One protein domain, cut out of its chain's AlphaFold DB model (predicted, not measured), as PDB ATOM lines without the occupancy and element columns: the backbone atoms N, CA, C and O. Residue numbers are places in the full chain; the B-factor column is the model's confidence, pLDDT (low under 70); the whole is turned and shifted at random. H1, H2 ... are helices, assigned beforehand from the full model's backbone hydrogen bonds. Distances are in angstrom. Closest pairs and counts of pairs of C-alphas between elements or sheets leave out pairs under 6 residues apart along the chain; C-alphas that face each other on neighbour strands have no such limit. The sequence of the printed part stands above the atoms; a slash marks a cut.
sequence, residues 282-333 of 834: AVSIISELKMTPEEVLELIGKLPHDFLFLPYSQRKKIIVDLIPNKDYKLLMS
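AT A GLANCE: This is residues 282 to 333 of the 834 residues of the protein "Protein kinase domain-containing protein" of Torulaspora delbrueckii (strain ATCC 10662 / CBS 1146 / NBRC 0425 / NCYC 2629 / NRRL Y-866) (UniProt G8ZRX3). Four short helices make a loose ring, with H1 at one end of the long axis, H2 along one side, and H3 and H4 set at a corner on the side across from H2. Each helix comes near the helix before and after it in this ring, with few C-alpha contacts, and residues 309 to 314 stick out at the end away from H1. The printed part has 52 residues, with four named helices in the order H1, H2, H3, H4 and no named strand; the class is all helix. It is compact, with a radius of gyration of the C-alphas of 10.8 A, and spans 28 by 19 by 17 A.

HOW THE PARTS SIT: H1, residues 282 to 288, and H2, residues 293 to 302, are close but not clearly touching; their closest C-alphas are those of Ile 286 and Pro 293, 7.4 A apart. Their lines are about perpendicular, at 78 degrees. H2 and H3, residues 312 to 322, are close but not clearly touching, with the closest C-alphas, those of Leu 299 and Leu 322, 7.8 A apart. They run opposite ways at a steep tilt of 59 degrees. H3 and H4, residues 328 to 333, only just touch, with 3 pairs of C-alphas within 8 A; the closest are those of Lys 316 and Tyr 328, 6.9 A apart. Their lines are about perpendicular, at 79 degrees. H4 and H1 are close but not clearly touching: their closest C-alphas, those of Ile 285 and Leu 330, are 6.8 A apart. They run opposite ways at a shallow tilt of 22 degrees. H1 and H3 are apart, and so are H2 and H4. In H1, H2, H3 and H4 every O i to N i+4 pair is within hydrogen-bond range.

IN THESE COORDINATES: H1 begins at C-alpha 282, at (28.017, 8.941, -54.958), and ends at residue 288. H2 measures 14.7 A from C-alpha 293 to C-alpha 302, the latter at (16.443, 14.657, -41.240). H3 measures 15.3 A from C-alpha 312 to C-alpha 322. H4 ends at C-alpha 333, at (26.172, 3.201, -48.638).

THE WHOLE: The two C-alphas farthest apart are those of Ser 287 and Pro 311, at 27.7 A, while those of Ala 282 and Ser 333 are 8.7 A apart. The printed part has no cut. The links from H1 to H2 and from H3 to H4 are tight, and the link from H2 to H3 is short, with 9 residues. Residues 309 to 314, of which 312 to 314 belong to H3, stand free. The mean pLDDT of the printed part is 74.7; 11 residues are under 70, namely 282 to 285, 289, 293, 296, 305, 312 to 313 and 325.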
ATOM      1  N   ALA A 282      29.321   8.477 -55.422       61.06
ATOM      2  CA  ALA A 282      28.017   8.941 -54.958       61.06
ATOM      3  C   ALA A 282      27.099   9.288 -56.138       61.06
ATOM      4  O   ALA A 282      25.925   8.945 -56.094       61.06
ATOM      5  N   VAL A 283      27.626   9.894 -57.209       65.69
ATOM      6  CA  VAL A 283      26.831  10.295 -58.387       65.69
ATOM      7  C   VAL A 283      26.162   9.081 -59.054       65.69
ATOM      8  O   VAL A 283      24.967   9.126 -59.343       65.69
ATOM      9  N   SER A 284      26.886   7.962 -59.204       68.56
ATOM     10  CA  SER A 284      26.312   6.704 -59.717       68.56
ATOM     11  C   SER A 284      25.171   6.183 -58.833       68.56
ATOM     12  O   SER A 284      24.108   5.839 -59.341       68.56
ATOM     13  N   ILE A 285      25.361   6.179 -57.507       67.12
ATOM     14  CA  ILE A 285      24.372   5.658 -56.546       67.12
ATOM     15  C   ILE A 285      23.133   6.570 -56.470       67.12
ATOM     16  O   ILE A 285      22.019   6.081 -56.311       67.12
ATOM     17  N   ILE A 286      23.301   7.888 -56.612       71.94
ATOM     18  CA  ILE A 286      22.198   8.866 -56.651       71.94
ATOM     19  C   ILE A 286      21.331   8.664 -57.904       71.94
ATOM     20  O   ILE A 286      20.103   8.680 -57.806       71.94
ATOM     21  N   SER A 287      21.961   8.402 -59.055       70.50
ATOM     22  CA  SER A 287      21.272   8.054 -60.305       70.50
ATOM     23  C   SER A 287      20.487   6.739 -60.178       70.50
ATOM     24  O   SER A 287      19.297   6.685 -60.485       70.50
ATOM     25  N   GLU A 288      21.120   5.696 -59.631       74.75
ATOM     26  CA  GLU A 288      20.517   4.376 -59.401       74.75
ATOM     27  C   GLU A 288      19.328   4.427 -58.417       74.75
ATOM     28  O   GLU A 288      18.285   3.819 -58.659       74.75
ATOM     29  N   LEU A 289      19.434   5.233 -57.354       69.38
ATOM     30  CA  LEU A 289      18.353   5.498 -56.393       69.38
ATOM     31  C   LEU A 289      17.269   6.462 -56.905       69.38
ATOM     32  O   LEU A 289      16.288   6.698 -56.186       69.38
ATOM     33  N   LYS A 290      17.436   7.037 -58.105       71.81
ATOM     34  CA  LYS A 290      16.586   8.100 -58.667       71.81
ATOM     35  C   LYS A 290      16.281   9.179 -57.625       71.81
ATOM     36  O   LYS A 290      15.129   9.333 -57.210       71.81
ATOM     37  N   MET A 291      17.326   9.836 -57.127       70.69
ATOM     38  CA  MET A 291      17.216  10.992 -56.233       70.69
ATOM     39  C   MET A 291      17.837  12.233 -56.865       70.69
ATOM     40  O   MET A 291      18.776  12.112 -57.655       70.69
ATOM     41  N   THR A 292      17.367  13.421 -56.490       77.00
ATOM     42  CA  THR A 292      18.125  14.651 -56.766       77.00
ATOM     43  C   THR A 292      19.227  14.850 -55.712       77.00
ATOM     44  O   THR A 292      19.135  14.313 -54.602       77.00
ATOM     45  N   PRO A 293      20.293  15.618 -56.007       69.00
ATOM     46  CA  PRO A 293      21.294  15.976 -55.003       69.00
ATOM     47  C   PRO A 293      20.708  16.739 -53.803       69.00
ATOM     48  O   PRO A 293      21.198  16.569 -52.687       69.00
ATOM     49  N   GLU A 294      19.654  17.539 -54.003       70.19
ATOM     50  CA  GLU A 294      18.959  18.255 -52.926       70.19
ATOM     51  C   GLU A 294      18.223  17.291 -51.982       70.19
ATOM     52  O   GLU A 294      18.408  17.382 -50.768       70.19
ATOM     53  N   GLU A 295      17.466  16.319 -52.512       71.94
ATOM     54  CA  GLU A 295      16.750  15.310 -51.706       71.94
ATOM     55  C   GLU A 295      17.696  14.524 -50.780       71.94
ATOM     56  O   GLU A 295      17.343  14.169 -49.654       71.94
ATOM     57  N   VAL A 296      18.922  14.247 -51.241       69.44
ATOM     58  CA  VAL A 296      19.946  13.530 -50.462       69.44
ATOM     59  C   VAL A 296      20.482  14.389 -49.313       69.44
ATOM     60  O   VAL A 296      20.738  13.869 -48.225       69.44
ATOM     61  N   LEU A 297      20.637  15.698 -49.526       71.44
ATOM     62  CA  LEU A 297      21.045  16.634 -48.476       71.44
ATOM     63  C   LEU A 297      19.918  16.858 -47.459       71.44
ATOM     64  O   LEU A 297      20.182  16.863 -46.256       71.44
ATOM     65  N   GLU A 298      18.666  16.958 -47.914       76.12
ATOM     66  CA  GLU A 298      17.496  17.060 -47.037       76.12
ATOM     67  C   GLU A 298      17.314  15.791 -46.185       76.12
ATOM     68  O   GLU A 298      17.083  15.884 -44.978       76.12
ATOM     69  N   LEU A 299      17.503  14.603 -46.773       76.62
ATOM     70  CA  LEU A 299      17.520  13.336 -46.037       76.62
ATOM     71  C   LEU A 299      18.583  13.343 -44.933       76.62
ATOM     72  O   LEU A 299      18.279  12.986 -43.797       76.62
ATOM     73  N   ILE A 300      19.817  13.758 -45.237       75.62
ATOM     74  CA  ILE A 300      20.897  13.822 -44.238       75.62
ATOM     75  C   ILE A 300      20.567  14.829 -43.126       75.62
ATOM     76  O   ILE A 300      20.869  14.555 -41.967       75.62
ATOM     77  N   GLY A 301      19.892  15.938 -43.445       73.19
ATOM     78  CA  GLY A 301      19.381  16.892 -42.454       73.19
ATOM     79  C   GLY A 301      18.267  16.342 -41.549       73.19
ATOM     80  O   GLY A 301      18.114  16.817 -40.426       73.19
ATOM     81  N   LYS A 302      17.516  15.329 -42.002       77.62
ATOM     82  CA  LYS A 302      16.443  14.657 -41.240       77.62
ATOM     83  C   LYS A 302      16.915  13.445 -40.424       77.62
ATOM     84  O   LYS A 302      16.135  12.907 -39.636       77.62
ATOM     85  N   LEU A 303      18.160  12.994 -40.587       80.25
ATOM     86  CA  LEU A 303      18.711  11.861 -39.834       80.25
ATOM     87  C   LEU A 303      19.300  12.312 -38.479       80.25
ATOM     88  O   LEU A 303      20.007  13.319 -38.426       80.25
ATOM     89  N   PRO A 304      19.090  11.557 -37.378       74.75
ATOM     90  CA  PRO A 304      19.724  11.848 -36.089       74.75
ATOM     91  C   PRO A 304      21.256  11.910 -36.181       74.75
ATOM     92  O   PRO A 304      21.867  11.117 -36.896       74.75
ATOM     93  N   HIS A 305      21.909  12.775 -35.401       61.25
ATOM     94  CA  HIS A 305      23.377  12.889 -35.432       61.25
ATOM     95  C   HIS A 305      24.099  11.572 -35.080       61.25
ATOM     96  O   HIS A 305      25.103  11.236 -35.706       61.25
ATOM     97  N   ASP A 306      23.532  10.770 -34.173       72.75
ATOM     98  CA  ASP A 306      24.041   9.439 -33.812       72.75
ATOM     99  C   ASP A 306      23.559   8.308 -34.744       72.75
ATOM    100  O   ASP A 306      23.778   7.131 -34.452       72.75
ATOM    101  N   PHE A 307      22.909   8.617 -35.876       81.06
ATOM    102  CA  PHE A 307      22.255   7.625 -36.742       81.06
ATOM    103  C   PHE A 307      23.169   6.459 -37.141       81.06
ATOM    104  O   PHE A 307      22.728   5.312 -37.149       81.06
ATOM    105  N   LEU A 308      24.454   6.709 -37.412       78.62
ATOM    106  CA  LEU A 308      25.407   5.648 -37.758       78.62
ATOM    107  C   LEU A 308      25.706   4.679 -36.598       78.62
ATOM    108  O   LEU A 308      26.079   3.535 -36.871       78.62
ATOM    109  N   PHE A 309      25.503   5.077 -35.341       73.81
ATOM    110  CA  PHE A 309      25.742   4.253 -34.149       73.81
ATOM    111  C   PHE A 309      24.519   3.437 -33.701       73.81
ATOM    112  O   PHE A 309      24.685   2.447 -32.989       73.81
ATOM    113  N   LEU A 310      23.310   3.790 -34.152       71.94
ATOM    114  CA  LEU A 310      22.081   3.066 -33.809       71.94
ATOM    115  C   LEU A 310      22.100   1.593 -34.298       71.94
ATOM    116  O   LEU A 310      22.676   1.293 -35.350       71.94
ATOM    117  N   PRO A 311      21.436   0.654 -33.592       72.81
ATOM    118  CA  PRO A 311      21.217  -0.720 -34.049       72.81
ATOM    119  C   PRO A 311      20.635  -0.826 -35.467       72.81
ATOM    120  O   PRO A 311      19.889   0.037 -35.927       72.81
ATOM    121  N   TYR A 312      20.935  -1.928 -36.170       68.50
ATOM    122  CA  TYR A 312      20.507  -2.136 -37.562       68.50
ATOM    123  C   TYR A 312      18.987  -2.020 -37.753       68.50
ATOM    124  O   TYR A 312      18.555  -1.370 -38.701       68.50
ATOM    125  N   SER A 313      18.188  -2.600 -36.853       68.69
ATOM    126  CA  SER A 313      16.721  -2.531 -36.889       68.69
ATOM    127  C   SER A 313      16.206  -1.094 -36.788       68.69
ATOM    128  O   SER A 313      15.367  -0.692 -37.590       68.69
ATOM    129  N   GLN A 314      16.763  -0.291 -35.875       77.00
ATOM    130  CA  GLN A 314      16.406   1.121 -35.713       77.00
ATOM    131  C   GLN A 314      16.825   1.957 -36.930       77.00
ATOM    132  O   GLN A 314      16.014   2.721 -37.445       77.00
ATOM    133  N   ARG A 315      18.043   1.758 -37.462       84.06
ATOM    134  CA  ARG A 315      18.485   2.433 -38.698       84.06
ATOM    135  C   ARG A 315      17.613   2.075 -39.902       84.06
ATOM    136  O   ARG A 315      17.312   2.953 -40.706       84.06
ATOM    137  N   LYS A 316      17.210   0.804 -40.028       81.81
ATOM    138  CA  LYS A 316      16.318   0.338 -41.097       81.81
ATOM    139  C   LYS A 316      14.924   0.934 -40.956       81.81
ATOM    140  O   LYS A 316      14.416   1.432 -41.950       81.81
ATOM    141  N   LYS A 317      14.356   0.954 -39.746       83.25
ATOM    142  CA  LYS A 317      13.068   1.608 -39.487       83.25
ATOM    143  C   LYS A 317      13.115   3.092 -39.862       83.25
ATOM    144  O   LYS A 317      12.362   3.498 -40.729       83.25
ATOM    145  N   ILE A 318      14.066   3.861 -39.326       83.44
ATOM    146  CA  ILE A 318      14.199   5.302 -39.616       83.44
ATOM    147  C   ILE A 318      14.331   5.583 -41.124       83.44
ATOM    148  O   ILE A 318      13.698   6.506 -41.620       83.44
ATOM    149  N   ILE A 319      15.111   4.793 -41.875       83.06
ATOM    150  CA  ILE A 319      15.211   4.974 -43.335       83.06
ATOM    151  C   ILE A 319      13.904   4.620 -44.057       83.06
ATOM    152  O   ILE A 319      13.515   5.356 -44.956       83.06
ATOM    153  N   VAL A 320      13.233   3.527 -43.686       81.25
ATOM    154  CA  VAL A 320      11.977   3.098 -44.334       81.25
ATOM    155  C   VAL A 320      10.821   4.049 -44.003       81.25
ATOM    156  O   VAL A 320       9.996   4.309 -44.874       81.25
ATOM    157  N   ASP A 321      10.799   4.612 -42.793       82.69
ATOM    158  CA  ASP A 321       9.829   5.620 -42.360       82.69
ATOM    159  C   ASP A 321      10.065   6.978 -43.071       82.69
ATOM    160  O   ASP A 321       9.107   7.684 -43.377       82.69
ATOM    161  N   LEU A 322      11.326   7.350 -43.361       77.69
ATOM    162  CA  LEU A 322      11.683   8.604 -44.050       77.69
ATOM    163  C   LEU A 322      11.583   8.528 -45.583       77.69
ATOM    164  O   LEU A 322      11.172   9.501 -46.212       77.69
ATOM    165  N   ILE A 323      11.993   7.410 -46.191       79.69
ATOM    166  CA  ILE A 323      11.878   7.145 -47.632       79.69
ATOM    167  C   ILE A 323      11.443   5.682 -47.838       79.69
ATOM    168  O   ILE A 323      12.291   4.796 -48.014       79.69
ATOM    169  N   PRO A 324      10.128   5.399 -47.861       73.56
ATOM    170  CA  PRO A 324       9.638   4.088 -48.260       73.56
ATOM    171  C   PRO A 324      10.009   3.774 -49.722       73.56
ATOM    172  O   PRO A 324      10.195   4.663 -50.553       73.56
ATOM    173  N   ASN A 325      10.081   2.482 -50.047       69.62
ATOM    174  CA  ASN A 325      10.280   1.949 -51.404       69.62
ATOM    175  C   ASN A 325      11.633   2.259 -52.097       69.62
ATOM    176  O   ASN A 325      11.720   2.143 -53.319       69.62
ATOM    177  N   LYS A 326      12.710   2.579 -51.358       75.19
ATOM    178  CA  LYS A 326      14.095   2.621 -51.892       75.19
ATOM    179  C   LYS A 326      15.016   1.610 -51.194       75.19
ATOM    180  O   LYS A 326      14.782   1.247 -50.041       75.19
ATOM    181  N   ASP A 327      16.064   1.129 -51.879       77.75
ATOM    182  CA  ASP A 327      16.966   0.118 -51.300       77.75
ATOM    183  C   ASP A 327      17.829   0.704 -50.173       77.75
ATOM    184  O   ASP A 327      18.768   1.479 -50.379       77.75
ATOM    185  N   TYR A 328      17.535   0.242 -48.960       80.06
ATOM    186  CA  TYR A 328      18.282   0.516 -47.743       80.06
ATOM    187  C   TYR A 328      19.790   0.224 -47.862       80.06
ATOM    188  O   TYR A 328      20.579   0.931 -47.237       80.06
ATOM    189  N   LYS A 329      20.232  -0.783 -48.636       77.69
ATOM    190  CA  LYS A 329      21.669  -1.084 -48.803       77.69
ATOM    191  C   LYS A 329      22.390   0.041 -49.547       77.69
ATOM    192  O   LYS A 329      23.407   0.533 -49.052       77.69
ATOM    193  N   LEU A 330      21.849   0.469 -50.689       78.62
ATOM    194  CA  LEU A 330      22.375   1.585 -51.478       78.62
ATOM    195  C   LEU A 330      22.300   2.904 -50.694       78.62
ATOM    196  O   LEU A 330      23.304   3.608 -50.586       78.62
ATOM    197  N   LEU A 331      21.164   3.196 -50.048       77.44
ATOM    198  CA  LEU A 331      20.993   4.424 -49.265       77.44
ATOM    199  C   LEU A 331      21.953   4.483 -48.061       77.44
ATOM    200  O   LEU A 331      22.595   5.503 -47.822       77.44
ATOM    201  N   MET A 332      22.143   3.370 -47.345       79.75
ATOM    202  CA  MET A 332      23.124   3.260 -46.255       79.75
ATOM    203  C   MET A 332      24.578   3.369 -46.753       79.75
ATOM    204  O   MET A 332      25.443   3.827 -46.007       79.75
ATOM    205  N   SER A 333      24.866   2.977 -48.000       77.81
ATOM    206  CA  SER A 333      26.172   3.201 -48.638       77.81
ATOM    207  C   SER A 333      26.405   4.692 -48.915       77.81
ATOM    208  O   SER A 333      27.441   5.244 -48.534       77.81
TER     209      SER A 333